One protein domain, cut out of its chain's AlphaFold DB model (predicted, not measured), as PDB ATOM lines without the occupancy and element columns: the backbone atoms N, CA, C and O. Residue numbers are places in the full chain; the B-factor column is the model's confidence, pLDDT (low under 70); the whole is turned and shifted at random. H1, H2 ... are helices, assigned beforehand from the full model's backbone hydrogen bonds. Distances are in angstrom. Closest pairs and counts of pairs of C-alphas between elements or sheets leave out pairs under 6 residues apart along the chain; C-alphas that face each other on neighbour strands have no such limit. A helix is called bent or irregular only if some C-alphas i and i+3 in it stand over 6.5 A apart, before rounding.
ATOM      1  N   ILE A 141     197.385  93.149 194.151       83.56
ATOM      2  CA  ILE A 141     196.472  93.369 195.295       83.56
ATOM      3  C   ILE A 141     195.012  93.485 194.825       83.56
ATOM      4  O   ILE A 141     194.106  92.925 195.444       83.56
ATOM      5  N   GLY A 142     194.775  94.173 193.701       81.81
ATOM      6  CA  GLY A 142     193.444  94.301 193.107       81.81
ATOM      7  C   GLY A 142     192.853  92.954 192.679       81.81
ATOM      8  O   GLY A 142     191.719  92.646 193.044       81.81
ATOM      9  N   ALA A 143     193.632  92.137 191.973       87.00
ATOM     10  CA  ALA A 143     193.233  90.810 191.505       87.00
ATOM     11  C   ALA A 143     193.011  89.832 192.673       87.00
ATOM     12  O   ALA A 143     191.957  89.196 192.770       87.00
ATOM     13  N   ALA A 144     193.934  89.804 193.637       88.44
ATOM     14  CA  ALA A 144     193.810  89.016 194.858       88.44
ATOM     15  C   ALA A 144     192.575  89.410 195.681       88.44
ATOM     16  O   ALA A 144     191.908  88.543 196.240       88.44
ATOM     17  N   SER A 145     192.209  90.699 195.711       87.94
ATOM     18  CA  SER A 145     191.009  91.155 196.426       87.94
ATOM     19  C   SER A 145     189.710  90.569 195.858       87.94
ATOM     20  O   SER A 145     188.808  90.244 196.629       87.94
ATOM     21  N   ILE A 146     189.621  90.381 194.534       89.50
ATOM     22  CA  ILE A 146     188.454  89.771 193.876       89.50
ATOM     23  C   ILE A 146     188.368  88.285 194.228       89.50
ATOM     24  O   ILE A 146     187.299  87.804 194.600       89.50
ATOM     25  N   LEU A 147     189.494  87.570 194.162       92.88
ATOM     26  CA  LEU A 147     189.548  86.158 194.547       92.88
ATOM     27  C   LEU A 147     189.217  85.971 196.035       92.88
ATOM     28  O   LEU A 147     188.444  85.087 196.392       92.88
ATOM     29  N   CYS A 148     189.723  86.842 196.906       91.56
ATOM     30  CA  CYS A 148     189.386  86.825 198.327       91.56
ATOM     31  C   CYS A 148     187.900  87.084 198.595       91.56
ATOM     32  O   CYS A 148     187.322  86.449 199.473       91.56
ATOM     33  N   GLU A 149     187.261  87.986 197.849       91.12
ATOM     34  CA  GLU A 149     185.816  88.209 197.946       91.12
ATOM     35  C   GLU A 149     185.030  86.935 197.607       91.12
ATOM     36  O   GLU A 149     184.154  86.542 198.377       91.12
ATOM     37  N   ASP A 261     190.511  67.272 190.088       56.78
ATOM     38  CA  ASP A 261     191.519  68.331 190.122       56.78
ATOM     39  C   ASP A 261     192.677  67.988 189.169       56.78
ATOM     40  O   ASP A 261     193.839  67.881 189.557       56.78
ATOM     41  N   GLY A 262     192.374  67.819 187.874       59.62
ATOM     42  CA  GLY A 262     193.371  67.502 186.836       59.62
ATOM     43  C   GLY A 262     194.547  68.492 186.765       59.62
ATOM     44  O   GLY A 262     195.615  68.145 186.263       59.62
ATOM     45  N   TRP A 263     194.380  69.689 187.339       73.25
ATOM     46  CA  TRP A 263     195.437  70.684 187.517       73.25
ATOM     47  C   TRP A 263     196.558  70.214 188.464       73.25
ATOM     48  O   TRP A 263     197.706  70.603 188.279       73.25
ATOM     49  N   ALA A 264     196.270  69.349 189.444       77.88
ATOM     50  CA  ALA A 264     197.253  68.877 190.423       77.88
ATOM     51  C   ALA A 264     198.297  67.914 189.826       77.88
ATOM     52  O   ALA A 264     199.343  67.678 190.429       77.88
ATOM     53  N   ARG A 265     198.026  67.363 188.633       77.69
ATOM     54  CA  ARG A 265     198.957  66.510 187.871       77.69
ATOM     55  C   ARG A 265     199.903  67.313 186.975       77.69
ATOM     56  O   ARG A 265     200.747  66.725 186.304       77.69
ATOM     57  N   GLN A 266     199.738  68.631 186.927       80.81
ATOM     58  CA  GLN A 266     200.503  69.532 186.074       80.81
ATOM     59  C   GLN A 266     201.537  70.298 186.899       80.81
ATOM     60  O   GLN A 266     201.403  70.444 188.115       80.81
ATOM     61  N   THR A 267     202.573  70.800 186.230       82.25
ATOM     62  CA  THR A 267     203.502  71.739 186.857       82.25
ATOM     63  C   THR A 267     202.838  73.101 187.069       82.25
ATOM     64  O   THR A 267     201.826  73.410 186.435       82.25
ATOM     65  N   GLU A 268     203.400  73.937 187.950       82.31
ATOM     66  CA  GLU A 268     202.897  75.299 188.192       82.31
ATOM     67  C   GLU A 268     202.800  76.096 186.884       82.31
ATOM     68  O   GLU A 268     201.791  76.765 186.659       82.31
ATOM     69  N   ASN A 269     203.811  76.002 186.014       80.25
ATOM     70  CA  ASN A 269     203.820  76.726 184.746       80.25
ATOM     71  C   ASN A 269     202.719  76.226 183.803       80.25
ATOM     72  O   ASN A 269     201.914  77.027 183.336       80.25
ATOM     73  N   THR A 270     202.604  74.908 183.604       82.50
ATOM     74  CA  THR A 270     201.560  74.326 182.743       82.50
ATOM     75  C   THR A 270     200.157  74.619 183.271       82.50
ATOM     76  O   THR A 270     199.253  74.922 182.497       82.50
ATOM     77  N   ALA A 271     199.958  74.593 184.591       84.00
ATOM     78  CA  ALA A 271     198.662  74.857 185.208       84.00
ATOM     79  C   ALA A 271     198.175  76.310 185.022       84.00
ATOM     80  O   ALA A 271     196.974  76.567 185.115       84.00
ATOM     81  N   ARG A 272     199.082  77.263 184.764       81.69
ATOM     82  CA  ARG A 272     198.766  78.686 184.535       81.69
ATOM     83  C   ARG A 272     198.394  79.013 183.090       81.69
ATOM     84  O   ARG A 272     197.866  80.100 182.861       81.69
ATOM     85  N   GLU A 273     198.659  78.115 182.146       80.81
ATOM     86  CA  GLU A 273     198.352  78.299 180.722       80.81
ATOM     87  C   GLU A 273     196.839  78.308 180.469       80.81
ATOM     88  O   GLU A 273     196.078  77.645 181.181       80.81
ATOM     89  N   ALA A 274     196.385  78.989 179.412       78.44
ATOM     90  CA  ALA A 274     194.954  79.182 179.141       78.44
ATOM     91  C   ALA A 274     194.156  77.866 179.060       78.44
ATOM     92  O   ALA A 274     192.996  77.796 179.481       78.44
ATOM     93  N   ALA A 275     194.782  76.803 178.541       80.38
ATOM     94  CA  ALA A 275     194.182  75.474 178.436       80.38
ATOM     95  C   ALA A 275     193.859  74.848 179.806       80.38
ATOM     96  O   ALA A 275     192.925  74.047 179.915       80.38
ATOM     97  N   ASN A 276     194.598  75.241 180.844       83.81
ATOM     98  CA  ASN A 276     194.651  74.567 182.136       83.81
ATOM     99  C   ASN A 276     194.173  75.438 183.300       83.81
ATOM    100  O   ASN A 276     193.526  74.920 184.209       83.81
ATOM    101  N   ALA A 277     194.392  76.754 183.252       85.62
ATOM    102  CA  ALA A 277     194.015  77.686 184.314       85.62
ATOM    103  C   ALA A 277     192.506  77.686 184.600       85.62
ATOM    104  O   ALA A 277     192.069  77.923 185.730       85.62
ATOM    105  N   LYS A 278     191.690  77.355 183.590       86.00
ATOM    106  CA  LYS A 278     190.244  77.152 183.745       86.00
ATOM    107  C   LYS A 278     189.888  75.986 184.673       86.00
ATOM    108  O   LYS A 278     188.775  75.959 185.173       86.00
ATOM    109  N   ASN A 279     190.797  75.045 184.915       88.06
ATOM    110  CA  ASN A 279     190.571  73.877 185.770       88.06
ATOM    111  C   ASN A 279     190.993  74.116 187.228       88.06
ATOM    112  O   ASN A 279     190.840  73.224 188.057       88.06
ATOM    113  N   LEU A 280     191.546  75.289 187.549       88.94
ATOM    114  CA  LEU A 280     192.025  75.595 188.892       88.94
ATOM    115  C   LEU A 280     190.871  75.831 189.872       88.94
ATOM    116  O   LEU A 280     189.865  76.472 189.547       88.94
ATOM    117  N   THR A 281     191.074  75.388 191.113       92.56
ATOM    118  CA  THR A 281     190.316  75.885 192.268       92.56
ATOM    119  C   THR A 281     190.662  77.350 192.522       92.56
ATOM    120  O   THR A 281     191.750  77.818 192.174       92.56
ATOM    121  N   LEU A 282     189.769  78.087 193.185       93.44
ATOM    122  CA  LEU A 282     190.023  79.487 193.525       93.44
ATOM    123  C   LEU A 282     191.271  79.633 194.406       93.44
ATOM    124  O   LEU A 282     192.041  80.579 194.227       93.44
ATOM    125  N   GLY A 283     191.492  78.696 195.332       93.00
ATOM    126  CA  GLY A 283     192.676  78.685 196.180       93.00
ATOM    127  C   GLY A 283     193.965  78.507 195.385       93.00
ATOM    128  O   GLY A 283     194.917  79.257 195.601       93.00
ATOM    129  N   ALA A 284     193.979  77.592 194.410       91.38
ATOM    130  CA  ALA A 284     195.123  77.414 193.518       91.38
ATOM    131  C   ALA A 284     195.349  78.650 192.632       91.38
ATOM    132  O   ALA A 284     196.481  79.124 192.526       91.38
ATOM    133  N   THR A 285     194.281  79.242 192.080       92.19
ATOM    134  CA  THR A 285     194.357  80.507 191.330       92.19
ATOM    135  C   THR A 285     195.005  81.611 192.167       92.19
ATOM    136  O   THR A 285     195.915  82.284 191.688       92.19
ATOM    137  N   LEU A 286     194.581  81.790 193.423       92.06
ATOM    138  CA  LEU A 286     195.123  82.827 194.301       92.06
ATOM    139  C   LEU A 286     196.581  82.557 194.672       92.06
ATOM    140  O   LEU A 286     197.399  83.472 194.602       92.06
ATOM    141  N   VAL A 287     196.927  81.319 195.038       90.25
ATOM    142  CA  VAL A 287     198.313  80.965 195.374       90.25
ATOM    143  C   VAL A 287     199.223  81.231 194.178       90.25
ATOM    144  O   VAL A 287     200.202  81.951 194.338       90.25
ATOM    145  N   TYR A 288     198.885  80.755 192.978       87.81
ATOM    146  CA  TYR A 288     199.685  81.006 191.777       87.81
ATOM    147  C   TYR A 288     199.767  82.496 191.419       87.81
ATOM    148  O   TYR A 288     200.853  83.011 191.137       87.81
ATOM    149  N   LEU A 289     198.664  83.238 191.505       87.56
ATOM    150  CA  LEU A 289     198.667  84.688 191.288       87.56
ATOM    151  C   LEU A 289     199.605  85.426 192.261       87.56
ATOM    152  O   LEU A 289     200.234  86.418 191.895       87.56
ATOM    153  N   CYS A 290     199.693  84.950 193.502       86.06
ATOM    154  CA  CYS A 290     200.446  85.589 194.576       86.06
ATOM    155  C   CYS A 290     201.873  85.082 194.740       86.06
ATOM    156  O   CYS A 290     202.559  85.480 195.680       86.06
ATOM    157  N   ARG A 291     202.347  84.222 193.844       84.00
ATOM    158  CA  ARG A 291     203.749  83.807 193.812       84.00
ATOM    159  C   ARG A 291     204.579  84.904 193.159       84.00
ATOM    160  O   ARG A 291     204.242  85.380 192.081       84.00
ATOM    161  N   GLY A 292     205.664  85.289 193.818       74.31
ATOM    162  CA  GLY A 292     206.582  86.320 193.351       74.31
ATOM    163  C   GLY A 292     208.001  86.068 193.838       74.31
ATOM    164  O   GLY A 292     208.293  85.038 194.442       74.31
ATOM    165  N   VAL A 293     208.893  87.015 193.567       72.44
ATOM    166  CA  VAL A 293     210.270  86.986 194.076       72.44
ATOM    167  C   VAL A 293     210.311  87.608 195.473       72.44
ATOM    168  O   VAL A 293     209.529  88.513 195.775       72.44
ATOM    169  N   ALA A 294     211.216  87.126 196.327       72.12
ATOM    170  CA  ALA A 294     211.431  87.658 197.671       72.12
ATOM    171  C   ALA A 294     211.575  89.185 197.695       72.12
ATOM    172  O   ALA A 294     212.319  89.769 196.904       72.12
ATOM    173  N   GLY A 295     210.824  89.834 198.592       69.12
ATOM    174  CA  GLY A 295     210.792  91.295 198.725       69.12
ATOM    175  C   GLY A 295     210.068  92.035 197.593       69.12
ATOM    176  O   GLY A 295     210.011  93.264 197.601       69.12
ATOM    177  N   ARG A 296     209.504  91.314 196.617       74.69
ATOM    178  CA  ARG A 296     208.748  91.852 195.475       74.69
ATOM    179  C   ARG A 296     207.497  91.024 195.197       74.69
ATOM    180  O   ARG A 296     207.134  90.771 194.054       74.69
ATOM    181  N   ASN A 297     206.834  90.558 196.252       80.62
ATOM    182  CA  ASN A 297     205.623  89.776 196.078       80.62
ATOM    183  C   ASN A 297     204.480  90.629 195.486       80.62
ATOM    184  O   ASN A 297     204.204  91.722 195.999       80.62
ATOM    185  N   PRO A 298     203.765  90.139 194.459       79.69
ATOM    186  CA  PRO A 298     202.761  90.941 193.775       79.69
ATOM    187  C   PRO A 298     201.465  91.101 194.586       79.69
ATOM    188  O   PRO A 298     200.707  92.028 194.336       79.69
ATOM    189  N   CYS A 299     201.186  90.258 195.584       84.81
ATOM    190  CA  CYS A 299     199.953  90.332 196.378       84.81
ATOM    191  C   CYS A 299     200.094  91.060 197.721       84.81
ATOM    192  O   CYS A 299     199.085  91.279 198.392       84.81
ATOM    193  N   PHE A 300     201.306  91.452 198.125       82.25
ATOM    194  CA  PHE A 300     201.539  92.154 199.389       82.25
ATOM    195  C   PHE A 300     202.040  93.577 199.156       82.25
ATOM    196  O   PHE A 300     202.890  93.835 198.305       82.25
ATOM    197  N   ALA A 301     201.525  94.521 199.945       77.19
ATOM    198  CA  ALA A 301     201.959  95.911 199.881       77.19
ATOM    199  C   ALA A 301     203.464  96.010 200.173       77.19
ATOM    200  O   ALA A 301     203.946  95.455 201.160       77.19
ATOM    201  N   LYS A 302     204.205  96.723 199.312       74.25
ATOM    202  CA  LYS A 302     205.678  96.811 199.362       74.25
ATOM    203  C   LYS A 302     206.392  95.453 199.244       74.25
ATOM    204  O   LYS A 302     207.557  95.355 199.605       74.25
ATOM    205  N   GLY A 303     205.699  94.418 198.761       66.00
ATOM    206  CA  GLY A 303     206.261  93.088 198.543       66.00
ATOM    207  C   GLY A 303     206.542  92.314 199.828       66.00
ATOM    208  O   GLY A 303     207.143  91.251 199.754       66.00
ATOM    209  N   ALA A 304     206.118  92.831 200.987       76.69
ATOM    210  CA  ALA A 304     206.413  92.255 202.290       76.69
ATOM    211  C   ALA A 304     205.452  91.104 202.615       76.69
ATOM    212  O   ALA A 304     204.329  91.323 203.080       76.69
ATOM    213  N   VAL A 305     205.901  89.874 202.374       79.31
ATOM    214  CA  VAL A 305     205.152  88.660 202.707       79.31
ATOM    215  C   VAL A 305     205.317  88.336 204.198       79.31
ATOM    216  O   VAL A 305     206.433  88.396 204.720       79.31
ATOM    217  N   PRO A 306     204.242  87.968 204.919       81.81
ATOM    218  CA  PRO A 306     204.349  87.426 206.271       81.81
ATOM    219  C   PRO A 306     205.325  86.244 206.324       81.81
ATOM    220  O   PRO A 306     205.300  85.387 205.443       81.81
ATOM    221  N   ALA A 307     206.147  86.152 207.375       80.50
ATOM    222  CA  ALA A 307     207.184  85.116 207.495       80.50
ATOM    223  C   ALA A 307     206.638  83.681 207.333       80.50
ATOM    224  O   ALA A 307     207.295  82.816 206.762       80.50
ATOM    225  N   GLU A 308     205.398  83.450 207.770       78.06
ATOM    226  CA  GLU A 308     204.670  82.179 207.645       78.06
ATOM    227  C   GLU A 308     204.315  81.776 206.197       78.06
ATOM    228  O   GLU A 308     203.986  80.615 205.947       78.06
ATOM    229  N   LEU A 309     204.386  82.722 205.255       82.19
ATOM    230  CA  LEU A 309     204.113  82.553 203.824       82.19
ATOM    231  C   LEU A 309     205.346  82.793 202.942       82.19
ATOM    232  O   LEU A 309     205.357  82.349 201.792       82.19
ATOM    233  N   ALA A 310     206.370  83.470 203.464       76.44
ATOM    234  CA  ALA A 310     207.577  83.867 202.739       76.44
ATOM    235  C   ALA A 310     208.262  82.673 202.058       76.44
ATOM    236  O   ALA A 310     208.509  82.686 200.854       76.44
ATOM    237  N   THR A 311     208.441  81.566 202.782       68.06
ATOM    238  CA  THR A 311     209.103  80.355 202.265       68.06
ATOM    239  C   THR A 311     208.372  79.680 201.111       68.06
ATOM    240  O   THR A 311     208.885  78.702 200.589       68.06
ATOM    241  N   ILE A 312     207.181  80.135 200.712       69.81
ATOM    242  CA  ILE A 312     206.391  79.469 199.678       69.81
ATOM    243  C   ILE A 312     205.849  80.453 198.640       69.81
ATOM    244  O   ILE A 312     205.858  80.142 197.453       69.81
ATOM    245  N   LEU A 313     205.455  81.665 199.032       73.81
ATOM    246  CA  LEU A 313     205.034  82.708 198.092       73.81
ATOM    247  C   LEU A 313     206.208  83.499 197.488       73.81
ATOM    248  O   LEU A 313     205.988  84.221 196.518       73.81
ATOM    249  N   GLU A 314     207.434  83.343 198.005       70.12
ATOM    250  CA  GLU A 314     208.627  84.078 197.538       70.12
ATOM    251  C   GLU A 314     209.718  83.208 196.866       70.12
ATOM    252  O   GLU A 314     210.763  83.721 196.462       70.12
ATOM    253  N   LEU A 315     209.513  81.885 196.738       61.84
ATOM    254  CA  LEU A 315     210.535  80.955 196.222       61.84
ATOM    255  C   LEU A 315     210.721  80.977 194.690       61.84
ATOM    256  O   LEU A 315     209.760  80.970 193.913       61.84
ATOM    257  N   GLY A 316     211.989  80.865 194.271       59.81
ATOM    258  CA  GLY A 316     212.482  80.931 192.888       59.81
ATOM    259  C   GLY A 316     212.227  79.719 191.973       59.81
ATOM    260  O   GLY A 316     212.344  79.891 190.766       59.81
ATOM    261  N   GLY A 317     211.761  78.568 192.472       68.94
ATOM    262  CA  GLY A 317     211.378  77.388 191.656       68.94
ATOM    263  C   GLY A 317     209.868  77.250 191.446       68.94
ATOM    264  O   GLY A 317     209.146  78.151 191.865       68.94
ATOM    265  N   GLU A 318     209.395  76.168 190.821       74.88
ATOM    266  CA  GLU A 318     207.965  75.808 190.785       74.88
ATOM    267  C   GLU A 318     207.481  75.309 192.158       74.88
ATOM    268  O   GLU A 318     208.259  74.776 192.953       74.88
ATOM    269  N   ILE A 319     206.194  75.484 192.450       79.00
ATOM    270  CA  ILE A 319     205.538  74.929 193.635       79.00
ATOM    271  C   ILE A 319     204.777  73.645 193.279       79.00
ATOM    272  O   ILE A 319     203.991  73.614 192.337       79.00
ATOM    273  N   ALA A 320     204.986  72.584 194.059       83.69
ATOM    274  CA  ALA A 320     204.211  71.352 193.926       83.69
ATOM    275  C   ALA A 320     202.748  71.571 194.349       83.69
ATOM    276  O   ALA A 320     202.479  72.303 195.306       83.69
ATOM    277  N   ALA A 321     201.806  70.882 193.702       84.88
ATOM    278  CA  ALA A 321     200.379  71.001 194.005       84.88
ATOM    279  C   ALA A 321     200.059  70.705 195.485       84.88
ATOM    280  O   ALA A 321     199.275  71.423 196.102       84.88
ATOM    281  N   GLN A 322     200.725  69.715 196.096       86.12
ATOM    282  CA  GLN A 322     200.565  69.380 197.521       86.12
ATOM    283  C   GLN A 322     200.889  70.589 198.404       86.12
ATOM    284  O   GLN A 322     200.231  70.862 199.405       86.12
ATOM    285  N   LYS A 323     201.893  71.372 198.000       87.00
ATOM    286  CA  LYS A 323     202.292  72.571 198.724       87.00
ATOM    287  C   LYS A 323     201.284  73.705 198.546       87.00
ATOM    288  O   LYS A 323     201.089  74.475 199.480       87.00
ATOM    289  N   VAL A 324     200.614  73.802 197.395       88.19
ATOM    290  CA  VAL A 324     199.506  74.752 197.182       88.19
ATOM    291  C   VAL A 324     198.375  74.491 198.179       88.19
ATOM    292  O   VAL A 324     197.900  75.432 198.816       88.19
ATOM    293  N   GLU A 325     198.000  73.224 198.365       88.50
ATOM    294  CA  GLU A 325     196.995  72.802 199.350       88.50
ATOM    295  C   GLU A 325     197.395  73.181 200.787       88.50
ATOM    296  O   GLU A 325     196.596  73.771 201.515       88.50
ATOM    297  N   GLU A 326     198.652  72.955 201.180       87.94
ATOM    298  CA  GLU A 326     199.157  73.343 202.509       87.94
ATOM    299  C   GLU A 326     199.190  74.866 202.743       87.94
ATOM    300  O   GLU A 326     199.023  75.344 203.871       87.94
ATOM    301  N   VAL A 327     199.468  75.646 201.696       88.25
ATOM    302  CA  VAL A 327     199.630  77.110 201.772       88.25
ATOM    303  C   VAL A 327     198.297  77.818 201.799       88.25
ATOM    304  O   VAL A 327     198.160  78.828 202.492       88.25
ATOM    305  N   TRP A 328     197.337  77.317 201.024       91.31
ATOM    306  CA  TRP A 328     196.073  77.990 200.780       91.31
ATOM    307  C   TRP A 328     195.394  78.495 202.066       91.31
ATOM    308  O   TRP A 328     195.108  79.694 202.129       91.31
ATOM    309  N   PRO A 329     195.213  77.686 203.132       90.75
ATOM    310  CA  PRO A 329     194.571  78.156 204.360       90.75
ATOM    311  C   PRO A 329     195.292  79.348 205.004       90.75
ATOM    312  O   PRO A 329     194.651  80.286 205.482       90.75
ATOM    313  N   LYS A 330     196.630  79.351 204.983       89.62
ATOM    314  CA  LYS A 330     197.456  80.438 205.531       89.62
ATOM    315  C   LYS A 330     197.360  81.688 204.658       89.62
ATOM    316  O   LYS A 330     197.164  82.789 205.171       89.62
ATOM    317  N   ALA A 331     197.442  81.513 203.337       87.94
ATOM    318  CA  ALA A 331     197.329  82.599 202.369       87.94
ATOM    319  C   ALA A 331     195.955  83.274 202.458       87.94
ATOM    320  O   ALA A 331     195.880  84.500 202.525       87.94
ATOM    321  N   LYS A 332     194.882  82.484 202.563       90.25
ATOM    322  CA  LYS A 332     193.516  82.971 202.776       90.25
ATOM    323  C   LYS A 332     193.416  83.830 204.039       90.25
ATOM    324  O   LYS A 332     192.930  84.953 203.960       90.25
ATOM    325  N   THR A 333     193.924  83.364 205.182       88.12
ATOM    326  CA  THR A 333     193.899  84.134 206.444       88.12
ATOM    327  C   THR A 333     194.735  85.420 206.373       88.12
ATOM    328  O   THR A 333     194.377  86.451 206.957       88.12
ATOM    329  N   ALA A 334     195.856  85.398 205.655       85.25
ATOM    330  CA  ALA A 334     196.710  86.571 205.497       85.25
ATOM    331  C   ALA A 334     196.110  87.625 204.552       85.25
ATOM    332  O   ALA A 334     196.158  88.815 204.864       85.25
ATOM    333  N   LEU A 335     195.539  87.197 203.423       84.75
ATOM    334  CA  LEU A 335     195.113  88.074 202.328       84.75
ATOM    335  C   LEU A 335     193.633  88.473 202.423       84.75
ATOM    336  O   LEU A 335     193.272  89.620 202.151       84.75
ATOM    337  N   CYS A 336     192.758  87.561 202.842       88.44
ATOM    338  CA  CYS A 336     191.310  87.732 202.741       88.44
ATOM    339  C   CYS A 336     190.711  88.283 204.043       88.44
ATOM    340  O   CYS A 336     190.046  87.575 204.793       88.44
ATOM    341  N   ARG A 337     190.955  89.575 204.321       73.19
ATOM    342  CA  ARG A 337     190.606  90.231 205.604       73.19
ATOM    343  C   ARG A 337     189.440  91.244 205.546       73.19
ATOM    344  O   ARG A 337     189.265  92.023 206.478       73.19
ATOM    345  N   ALA A 338     188.649  91.289 204.468       60.56
ATOM    346  CA  ALA A 338     187.687  92.376 204.219       60.56
ATOM    347  C   ALA A 338     186.242  92.130 204.748       60.56
ATOM    348  O   ALA A 338     185.793  90.990 204.819       60.56
ATOM    349  N   PRO A 339     185.480  93.202 205.087       51.41
ATOM    350  CA  PRO A 339     184.481  93.200 206.168       51.41
ATOM    351  C   PRO A 339     183.026  92.869 205.781       51.41
ATOM    352  O   PRO A 339     182.164  92.853 206.659       51.41
ATOM    353  N   ARG A 340     182.702  92.646 204.499       51.12
ATOM    354  CA  ARG A 340     181.349  92.262 204.047       51.12
ATOM    355  C   ARG A 340     181.422  91.482 202.738       51.12
ATOM    356  O   ARG A 340     181.739  92.070 201.708       51.12
ATOM    357  N   ALA A 341     181.069  90.201 202.768       54.25
ATOM    358  CA  ALA A 341     180.773  89.449 201.556       54.25
ATOM    359  C   ALA A 341     179.353  89.820 201.089       54.25
ATOM    360  O   ALA A 341     178.361  89.402 201.684       54.25
ATOM    361  N   ASP A 342     179.243  90.652 200.050       58.19
ATOM    362  CA  ASP A 342     178.043  90.641 199.203       58.19
ATOM    363  C   ASP A 342     177.941  89.216 198.633       58.19
ATOM    364  O   ASP A 342     178.935  88.741 198.098       58.19
ATOM    365  N   ARG A 343     176.816  88.494 198.784       60.91
ATOM    366  CA  ARG A 343     176.683  87.091 198.312       60.91
ATOM    367  C   ARG A 343     176.700  86.992 196.780       60.91
ATOM    368  O   ARG A 343     176.720  85.894 196.257       60.91
ATOM    369  N   ASN A 344     176.689  88.110 196.058       81.62
ATOM    370  CA  ASN A 344     176.548  88.122 194.607       81.62
ATOM    371  C   ASN A 344     177.794  87.585 193.867       81.62
ATOM    372  O   ASN A 344     178.594  88.358 193.332       81.62
ATOM    373  N   VAL A 345     177.907  86.256 193.787       88.12
ATOM    374  CA  VAL A 345     178.979  85.518 193.097       88.12
ATOM    375  C   VAL A 345     179.106  85.980 191.647       88.12
ATOM    376  O   VAL A 345     180.202  86.255 191.161       88.12
ATOM    377  N   ARG A 346     177.972  86.164 190.961       89.06
ATOM    378  CA  ARG A 346     177.926  86.624 189.561       89.06
ATOM    379  C   ARG A 346     178.580  87.994 189.378       89.06
ATOM    380  O   ARG A 346     179.279  88.217 188.392       89.06
ATOM    381  N   ARG A 347     178.397  88.916 190.327       87.12
ATOM    382  CA  ARG A 347     179.046  90.235 190.302       87.12
ATOM    383  C   ARG A 347     180.559  90.123 190.475       87.12
ATOM    384  O   ARG A 347     181.294  90.838 189.797       87.12
ATOM    385  N   THR A 348     181.019  89.247 191.361       89.31
ATOM    386  CA  THR A 348     182.449  89.011 191.595       89.31
ATOM    387  C   THR A 348     183.102  88.356 190.378       89.31
ATOM    388  O   THR A 348     184.151  88.827 189.944       89.31
ATOM    389  N   ILE A 349     182.434  87.393 189.731       89.81
ATOM    390  CA  ILE A 349     182.843  86.826 188.432       89.81
ATOM    391  C   ILE A 349     182.910  87.912 187.347       89.81
ATOM    392  O   ILE A 349     183.882  87.994 186.603       89.81
ATOM    393  N   GLY A 350     181.919  88.806 187.277       87.12
ATOM    394  CA  GLY A 350     181.950  89.927 186.333       87.12
ATOM    395  C   GLY A 350     183.138  90.870 186.565       87.12
ATOM    396  O   GLY A 350     183.767  91.323 185.611       87.12
ATOM    397  N   ARG A 351     183.488  91.143 187.829       86.62
ATOM    398  CA  ARG A 351     184.685  91.927 188.181       86.62
ATOM    399  C   ARG A 351     185.980  91.195 187.849       86.62
ATOM    400  O   ARG A 351     186.924  91.856 187.430       86.62
ATOM    401  N   PHE A 352     186.018  89.877 188.036       89.31
ATOM    402  CA  PHE A 352     187.146  89.042 187.633       89.31
ATOM    403  C   PHE A 352     187.406  89.201 186.133       89.31
ATOM    404  O   PHE A 352     188.485  89.641 185.753       89.31
ATOM    405  N   TRP A 353     186.395  88.968 185.291       86.56
ATOM    406  CA  TRP A 353     186.540  89.083 183.836       86.56
ATOM    407  C   TRP A 353     186.833  90.510 183.370       86.56
ATOM    408  O   TRP A 353     187.547  90.699 182.396       86.56
ATOM    409  N   ALA A 354     186.368  91.530 184.097       82.12
ATOM    410  CA  ALA A 354     186.757  92.916 183.830       82.12
ATOM    411  C   ALA A 354     188.239  93.215 184.138       82.12
ATOM    412  O   ALA A 354     188.767  94.209 183.643       82.12
ATOM    413  N   GLN A 355     188.898  92.399 184.969       81.44
ATOM    414  CA  GLN A 355     190.338  92.480 185.233       81.44
ATOM    415  C   GLN A 355     191.174  91.536 184.369       81.44
ATOM    416  O   GLN A 355     192.389  91.713 184.317       81.44
ATOM    417  N   VAL A 356     190.558  90.569 183.688       80.62
ATOM    418  CA  VAL A 356     191.242  89.789 182.657       80.62
ATOM    419  C   VAL A 356     191.494  90.721 181.473       80.62
ATOM    420  O   VAL A 356     190.566  91.161 180.797       80.62
ATOM    421  N   GLN A 357     192.755  91.086 181.256       70.81
ATOM    422  CA  GLN A 357     193.139  92.049 180.228       70.81
ATOM    423  C   GLN A 357     193.623  91.327 178.974       70.81
ATOM    424  O   GLN A 357     194.484  90.446 179.040       70.81
ATOM    425  N   SER A 358     193.102  91.746 177.819       60.81
ATOM    426  CA  SER A 358     193.695  91.419 176.523       60.81
ATOM    427  C   SER A 358     194.958  92.257 176.336       60.81
ATOM    428  O   SER A 358     194.908  93.489 176.376       60.81
ATOM    429  N   ARG A 359     196.099  91.595 176.158       54.09
ATOM    430  CA  ARG A 359     197.385  92.243 175.891       54.09
ATOM    431  C   ARG A 359     197.639  92.215 174.378       54.09
ATOM    432  O   ARG A 359     198.233  91.271 173.884       54.09
ATOM    433  N   GLY A 360     197.171  93.208 173.617       44.75
ATOM    434  CA  GLY A 360     197.551  93.352 172.192       44.75
ATOM    435  C   GLY A 360     199.045  93.714 172.040       44.75
ATOM    436  O   GLY A 360     199.616  94.293 172.959       44.75
ATOM    437  N   ASN A 361     199.783  93.440 170.954       39.25
ATOM    438  CA  ASN A 361     199.457  92.978 169.602       39.25
ATOM    439  C   ASN A 361     200.461  91.879 169.188       39.25
ATOM    440  O   ASN A 361     201.613  92.176 168.875       39.25
ATOM    441  N   GLY A 362     200.036  90.623 169.167       46.81
ATOM    442  CA  GLY A 362     200.793  89.505 168.604       46.81
ATOM    443  C   GLY A 362     199.848  88.330 168.400       46.81
ATOM    444  O   GLY A 362     198.964  88.127 169.232       46.81
ATOM    445  N   GLU A 363     200.004  87.579 167.307       40.59
ATOM    446  CA  GLU A 363     199.043  86.559 166.844       40.59
ATOM    447  C   GLU A 363     198.760  85.412 167.841       40.59
ATOM    448  O   GLU A 363     197.850  84.633 167.600       40.59
ATOM    449  N   ASN A 364     199.449  85.333 168.989       48.53
ATOM    450  CA  ASN A 364     199.357  84.222 169.949       48.53
ATOM    451  C   ASN A 364     199.320  84.655 171.435       48.53
ATOM    452  O   ASN A 364     199.883  83.982 172.297       48.53
ATOM    453  N   THR A 365     198.713  85.799 171.766       59.41
ATOM    454  CA  THR A 365     198.666  86.290 173.162       59.41
ATOM    455  C   THR A 365     197.291  86.057 173.790       59.41
ATOM    456  O   THR A 365     196.310  86.713 173.446       59.41
ATOM    457  N   HIS A 366     197.199  85.089 174.709       68.06
ATOM    458  CA  HIS A 366     195.988  84.865 175.499       68.06
ATOM    459  C   HIS A 366     195.774  86.019 176.500       68.06
ATOM    460  O   HIS A 366     196.752  86.581 177.003       68.06
ATOM    461  N   PRO A 367     194.520  86.406 176.811       75.50
ATOM    462  CA  PRO A 367     194.248  87.314 177.920       75.50
ATOM    463  C   PRO A 367     194.826  86.814 179.242       75.50
ATOM    464  O   PRO A 367     194.912  85.613 179.490       75.50
ATOM    465  N   THR A 368     195.172  87.749 180.125       78.25
ATOM    466  CA  THR A 368     195.850  87.435 181.392       78.25
ATOM    467  C   THR A 368     195.128  88.043 182.584       78.25
ATOM    468  O   THR A 368     194.570  89.140 182.505       78.25
ATOM    469  N   PHE A 369     195.146  87.319 183.698       83.94
ATOM    470  CA  PHE A 369     194.713  87.779 185.008       83.94
ATOM    471  C   PHE A 369     195.937  87.994 185.903       83.94
ATOM    472  O   PHE A 369     196.706  87.059 186.135       83.94
ATOM    473  N   GLY A 370     196.101  89.217 186.414       78.12
ATOM    474  CA  GLY A 370     197.307  89.649 187.127       78.12
ATOM    475  C   GLY A 370     198.366  90.280 186.218       78.12
ATOM    476  O   GLY A 370     198.223  90.336 184.995       78.12
ATOM    477  N   GLU A 371     199.433  90.779 186.833       74.19
ATOM    478  CA  GLU A 371     200.540  91.438 186.143       74.19
ATOM    479  C   GLU A 371     201.590  90.409 185.682       74.19
ATOM    480  O   GLU A 371     202.351  89.877 186.487       74.19
ATOM    481  N   CYS A 372     201.636  90.126 184.377       66.56
ATOM    482  CA  CYS A 372     202.780  89.508 183.696       66.56
ATOM    483  C   CYS A 372     203.741  90.604 183.204       66.56
ATOM    484  O   CYS A 372     203.291  91.677 182.800       66.56
ATOM    485  N   GLU A 373     205.040  90.351 183.139       53.34
ATOM    486  CA  GLU A 373     206.033  91.367 182.772       53.34
ATOM    487  C   GLU A 373     206.775  91.047 181.463       53.34
ATOM    488  O   GLU A 373     207.243  91.942 180.761       53.34
ATOM    489  N   ARG A 374     206.839  89.776 181.073       47.59
ATOM    490  CA  ARG A 374     207.491  89.260 179.871       47.59
ATOM    491  C   ARG A 374     206.737  88.036 179.351       47.59
ATOM    492  O   ARG A 374     207.228  86.908 179.416       47.59
ATOM    493  N   TYR A 375     205.570  88.265 178.749       45.56
ATOM    494  CA  TYR A 375     204.863  87.211 178.020       45.56
ATOM    495  C   TYR A 375     205.661  86.819 176.765       45.56
ATOM    496  O   TYR A 375     205.511  87.406 175.695       45.56
ATOM    497  N   ALA A 376     206.559  85.849 176.924       41.81
ATOM    498  CA  ALA A 376     207.339  85.212 175.863       41.81
ATOM    499  C   ALA A 376     207.234  83.676 175.962       41.81
ATOM    500  O   ALA A 376     208.180  82.959 175.643       41.81
ATOM    501  N   GLY A 377     206.091  83.178 176.448       46.84
ATOM    502  CA  GLY A 377     205.846  81.760 176.725       46.84
ATOM    503  C   GLY A 377     206.130  81.341 178.176       46.84
ATOM    504  O   GLY A 377     206.506  82.155 179.020       46.84
ATOM    505  N   ALA A 378     205.947  80.044 178.440       42.09
ATOM    506  CA  ALA A 378     205.712  79.413 179.748       42.09
ATOM    507  C   ALA A 378     206.788  79.570 180.850       42.09
ATOM    508  O   ALA A 378     206.588  79.088 181.961       42.09
ATOM    509  N   ASN A 379     207.930  80.218 180.590       48.78
ATOM    510  CA  ASN A 379     209.124  80.057 181.433       48.78
ATOM    511  C   ASN A 379     209.533  81.275 182.280       48.78
ATOM    512  O   ASN A 379     210.459  81.135 183.076       48.78
ATOM    513  N   ASN A 380     208.904  82.450 182.134       48.81
ATOM    514  CA  ASN A 380     209.523  83.690 182.637       48.81
ATOM    515  C   ASN A 380     208.728  84.519 183.660       48.81
ATOM    516  O   ASN A 380     209.359  85.317 184.352       48.81
ATOM    517  N   ASP A 381     207.416  84.319 183.840       57.69
ATOM    518  CA  ASP A 381     206.604  85.239 184.654       57.69
ATOM    519  C   ASP A 381     205.900  84.576 185.843       57.69
ATOM    520  O   ASP A 381     204.983  83.767 185.709       57.69
ATOM    521  N   LYS A 382     206.297  84.996 187.048       63.59
ATOM    522  CA  LYS A 382     205.628  84.657 188.308       63.59
ATOM    523  C   LYS A 382     204.689  85.794 188.688       63.59
ATOM    524  O   LYS A 382     205.155  86.883 189.006       63.59
ATOM    525  N   GLY A 383     203.382  85.537 188.645       69.12
ATOM    526  CA  GLY A 383     202.377  86.520 189.071       69.12
ATOM    527  C   GLY A 383     201.170  86.682 188.152       69.12
ATOM    528  O   GLY A 383     200.382  87.596 188.361       69.12
ATOM    529  N   CYS A 384     200.967  85.822 187.158       79.44
ATOM    530  CA  CYS A 384     199.744  85.871 186.364       79.44
ATOM    531  C   CYS A 384     199.259  84.483 185.934       79.44
ATOM    532  O   CYS A 384     199.952  83.478 186.138       79.44
ATOM    533  N   LEU A 385     198.035  84.452 185.406       83.12
ATOM    534  CA  LEU A 385     197.390  83.289 184.805       83.12
ATOM    535  C   LEU A 385     196.797  83.677 183.453       83.12
ATOM    536  O   LEU A 385     196.242  84.767 183.312       83.12
ATOM    537  N   GLU A 386     196.875  82.777 182.486       80.50
ATOM    538  CA  GLU A 386     196.260  82.945 181.177       80.50
ATOM    539  C   GLU A 386     194.822  82.426 181.182       80.50
ATOM    540  O   GLU A 386     194.505  81.409 181.794       80.50
ATOM    541  N   TYR A 387     193.944  83.101 180.451       78.81
ATOM    542  CA  TYR A 387     192.572  82.664 180.219       78.81
ATOM    543  C   TYR A 387     192.234  82.777 178.734       78.81
ATOM    544  O   TYR A 387     192.856  83.535 177.994       78.81
ATOM    545  N   GLY A 388     191.235  82.016 178.285       67.69
ATOM    546  CA  GLY A 388     190.716  82.139 176.922       67.69
ATOM    547  C   GLY A 388     190.150  83.537 176.634       67.69
ATOM    548  O   GLY A 388     189.769  84.265 177.547       67.69
ATOM    549  N   ALA A 389     190.074  83.896 175.347       58.19
ATOM    550  CA  ALA A 389     189.567  85.190 174.863       58.19
ATOM    551  C   ALA A 389     188.097  85.480 175.224       58.19
ATOM    552  O   ALA A 389     187.656  86.626 175.142       58.19
ATOM    553  N   GLU A 390     187.341  84.457 175.620       64.50
ATOM    554  CA  GLU A 390     185.907  84.545 175.855       64.50
ATOM    555  C   GLU A 390     185.592  84.554 177.353       64.50
ATOM    556  O   GLU A 390     185.969  83.643 178.093       64.50
ATOM    557  N   ASN A 391     184.847  85.573 177.794       65.19
ATOM    558  CA  ASN A 391     184.275  85.603 179.136       65.19
ATOM    559  C   ASN A 391     183.352  84.394 179.307       65.19
ATOM    560  O   ASN A 391     182.298  84.324 178.672       65.19
ATOM    561  N   THR A 392     183.717  83.477 180.197       72.00
ATOM    562  CA  THR A 392     182.953  82.251 180.432       72.00
ATOM    563  C   THR A 392     182.767  81.978 181.921       72.00
ATOM    564  O   THR A 392     183.553  82.395 182.771       72.00
ATOM    565  N   THR A 393     181.703  81.259 182.259       71.50
ATOM    566  CA  THR A 393     181.545  80.647 183.582       71.50
ATOM    567  C   THR A 393     182.156  79.252 183.654       71.50
ATOM    568  O   THR A 393     182.144  78.664 184.726       71.50
ATOM    569  N   ASP A 394     182.718  78.729 182.560       79.75
ATOM    570  CA  ASP A 394     183.295  77.379 182.474       79.75
ATOM    571  C   ASP A 394     184.643  77.230 183.192       79.75
ATOM    572  O   ASP A 394     185.235  76.152 183.196       79.75
ATOM    573  N   VAL A 395     185.125  78.294 183.837       87.75
ATOM    574  CA  VAL A 395     186.203  78.188 184.819       87.75
ATOM    575  C   VAL A 395     185.673  77.423 186.030       87.75
ATOM    576  O   VAL A 395     184.678  77.810 186.643       87.75
ATOM    577  N   PHE A 396     186.356  76.342 186.387       89.50
ATOM    578  CA  PHE A 396     185.962  75.359 187.386       89.50
ATOM    579  C   PHE A 396     185.475  75.988 188.691       89.50
ATOM    580  O   PHE A 396     184.356  75.701 189.121       89.50
TER     581      PHE A 396
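What this domain is: This is residues 141 to 149 and 261 to 396 of the 524 residues of an uncharacterized protein of Trypanosoma vivax (strain Y486) (UniProt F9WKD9). The short helix H5 sits in the middle; the longest helix, H7, crosses it nearly at right angles, H1 packs side by side with H5, and H8 packs side by side with H1. H6 packs on H7, three very short helices, H2 to H4, follow one another near this core, and long loops, residues 290 to 306 and 356 to 396, make up much of the rest. The printed part has 145 residues with eight named helices, H1 to H8 in chain order, and no named strand; the class is all helix, though named helices hold 63 residues, under half. The whole is compact and rounded, with a radius of gyration of the C-alphas of 14.5 A and spans of 41 by 36 by 30 A.

How they stand to each other: Begin with H7, residues 321 to 335. It touches H5, residues 282 to 289, about perpendicular at 89 degrees; look at the C-alphas of Gly 283 and Trp 328, their closest, 5.8 A apart. H5 touches H1, residues 141 to 149, at a shallow tilt of 10 degrees, opposite ways, closest at C-alphas 144 and 286, 6.4 A. H1 touches H8, residues 345 to 355, at a shallow tilt of 16 degrees, opposite ways, closest at C-alphas 146 and 352, 6.4 A. H5 and H8 are apart. With residues 327 to 331 alone, H7 touches H6, residues 307 to 313, at a steep tilt of 46 degrees, opposite ways, closest at C-alphas 309 and 331, 6.9 A. H2, residues 262 to 265, only just touches H7, with 3 pairs of C-alphas within 8 A, closest at C-alphas 264 and 321, 5.2 A. H3, residues 268 to 272, is close to but not clearly touching H4, residues 274 to 277, closest at C-alphas 271 and 277, 5.5 A. Every O i to N i+4 pair is within hydrogen-bond range in H1, H3, H5 and H8; H7 has 9 of 11, H6 has 1 of 3 and 2 of 4 O i to N i+3 pairs, and H2 and H4 are too short for an i+4 pair.

Where its parts are: Find C-alpha 321 at (200.379, 71.001, 194.005); from there H7 runs 19.7 A to C-alpha 335 at (195.113, 88.074, 202.328). It is irregular, but only just: C-alphas 326 and 329 are 6.9 A apart. H6 is irregular too, with C-alphas 308 and 311 7.2 A apart. H8 is 15.5 A long and ends at C-alpha 355, (190.338, 92.480, 185.233); H1 is 12.1 A and H5 10.3 A. Beyond H8, residues 368 to 369 pair antiparallel with residues 385 to 386.

The domain as a whole: The C-alphas of Pro 339 and Glu 363, 42.5 A, are the two farthest apart. Residues 150 to 260 are not printed, and C-alphas 149 and 261 stand 22.1 A apart across this cut. The link from H5 to H6, 17 residues, is long. Mean pLDDT of the printed part is 76.0; look for values under 70 at, among others, residues 338 to 343, 358 to 366 and 372 to 383.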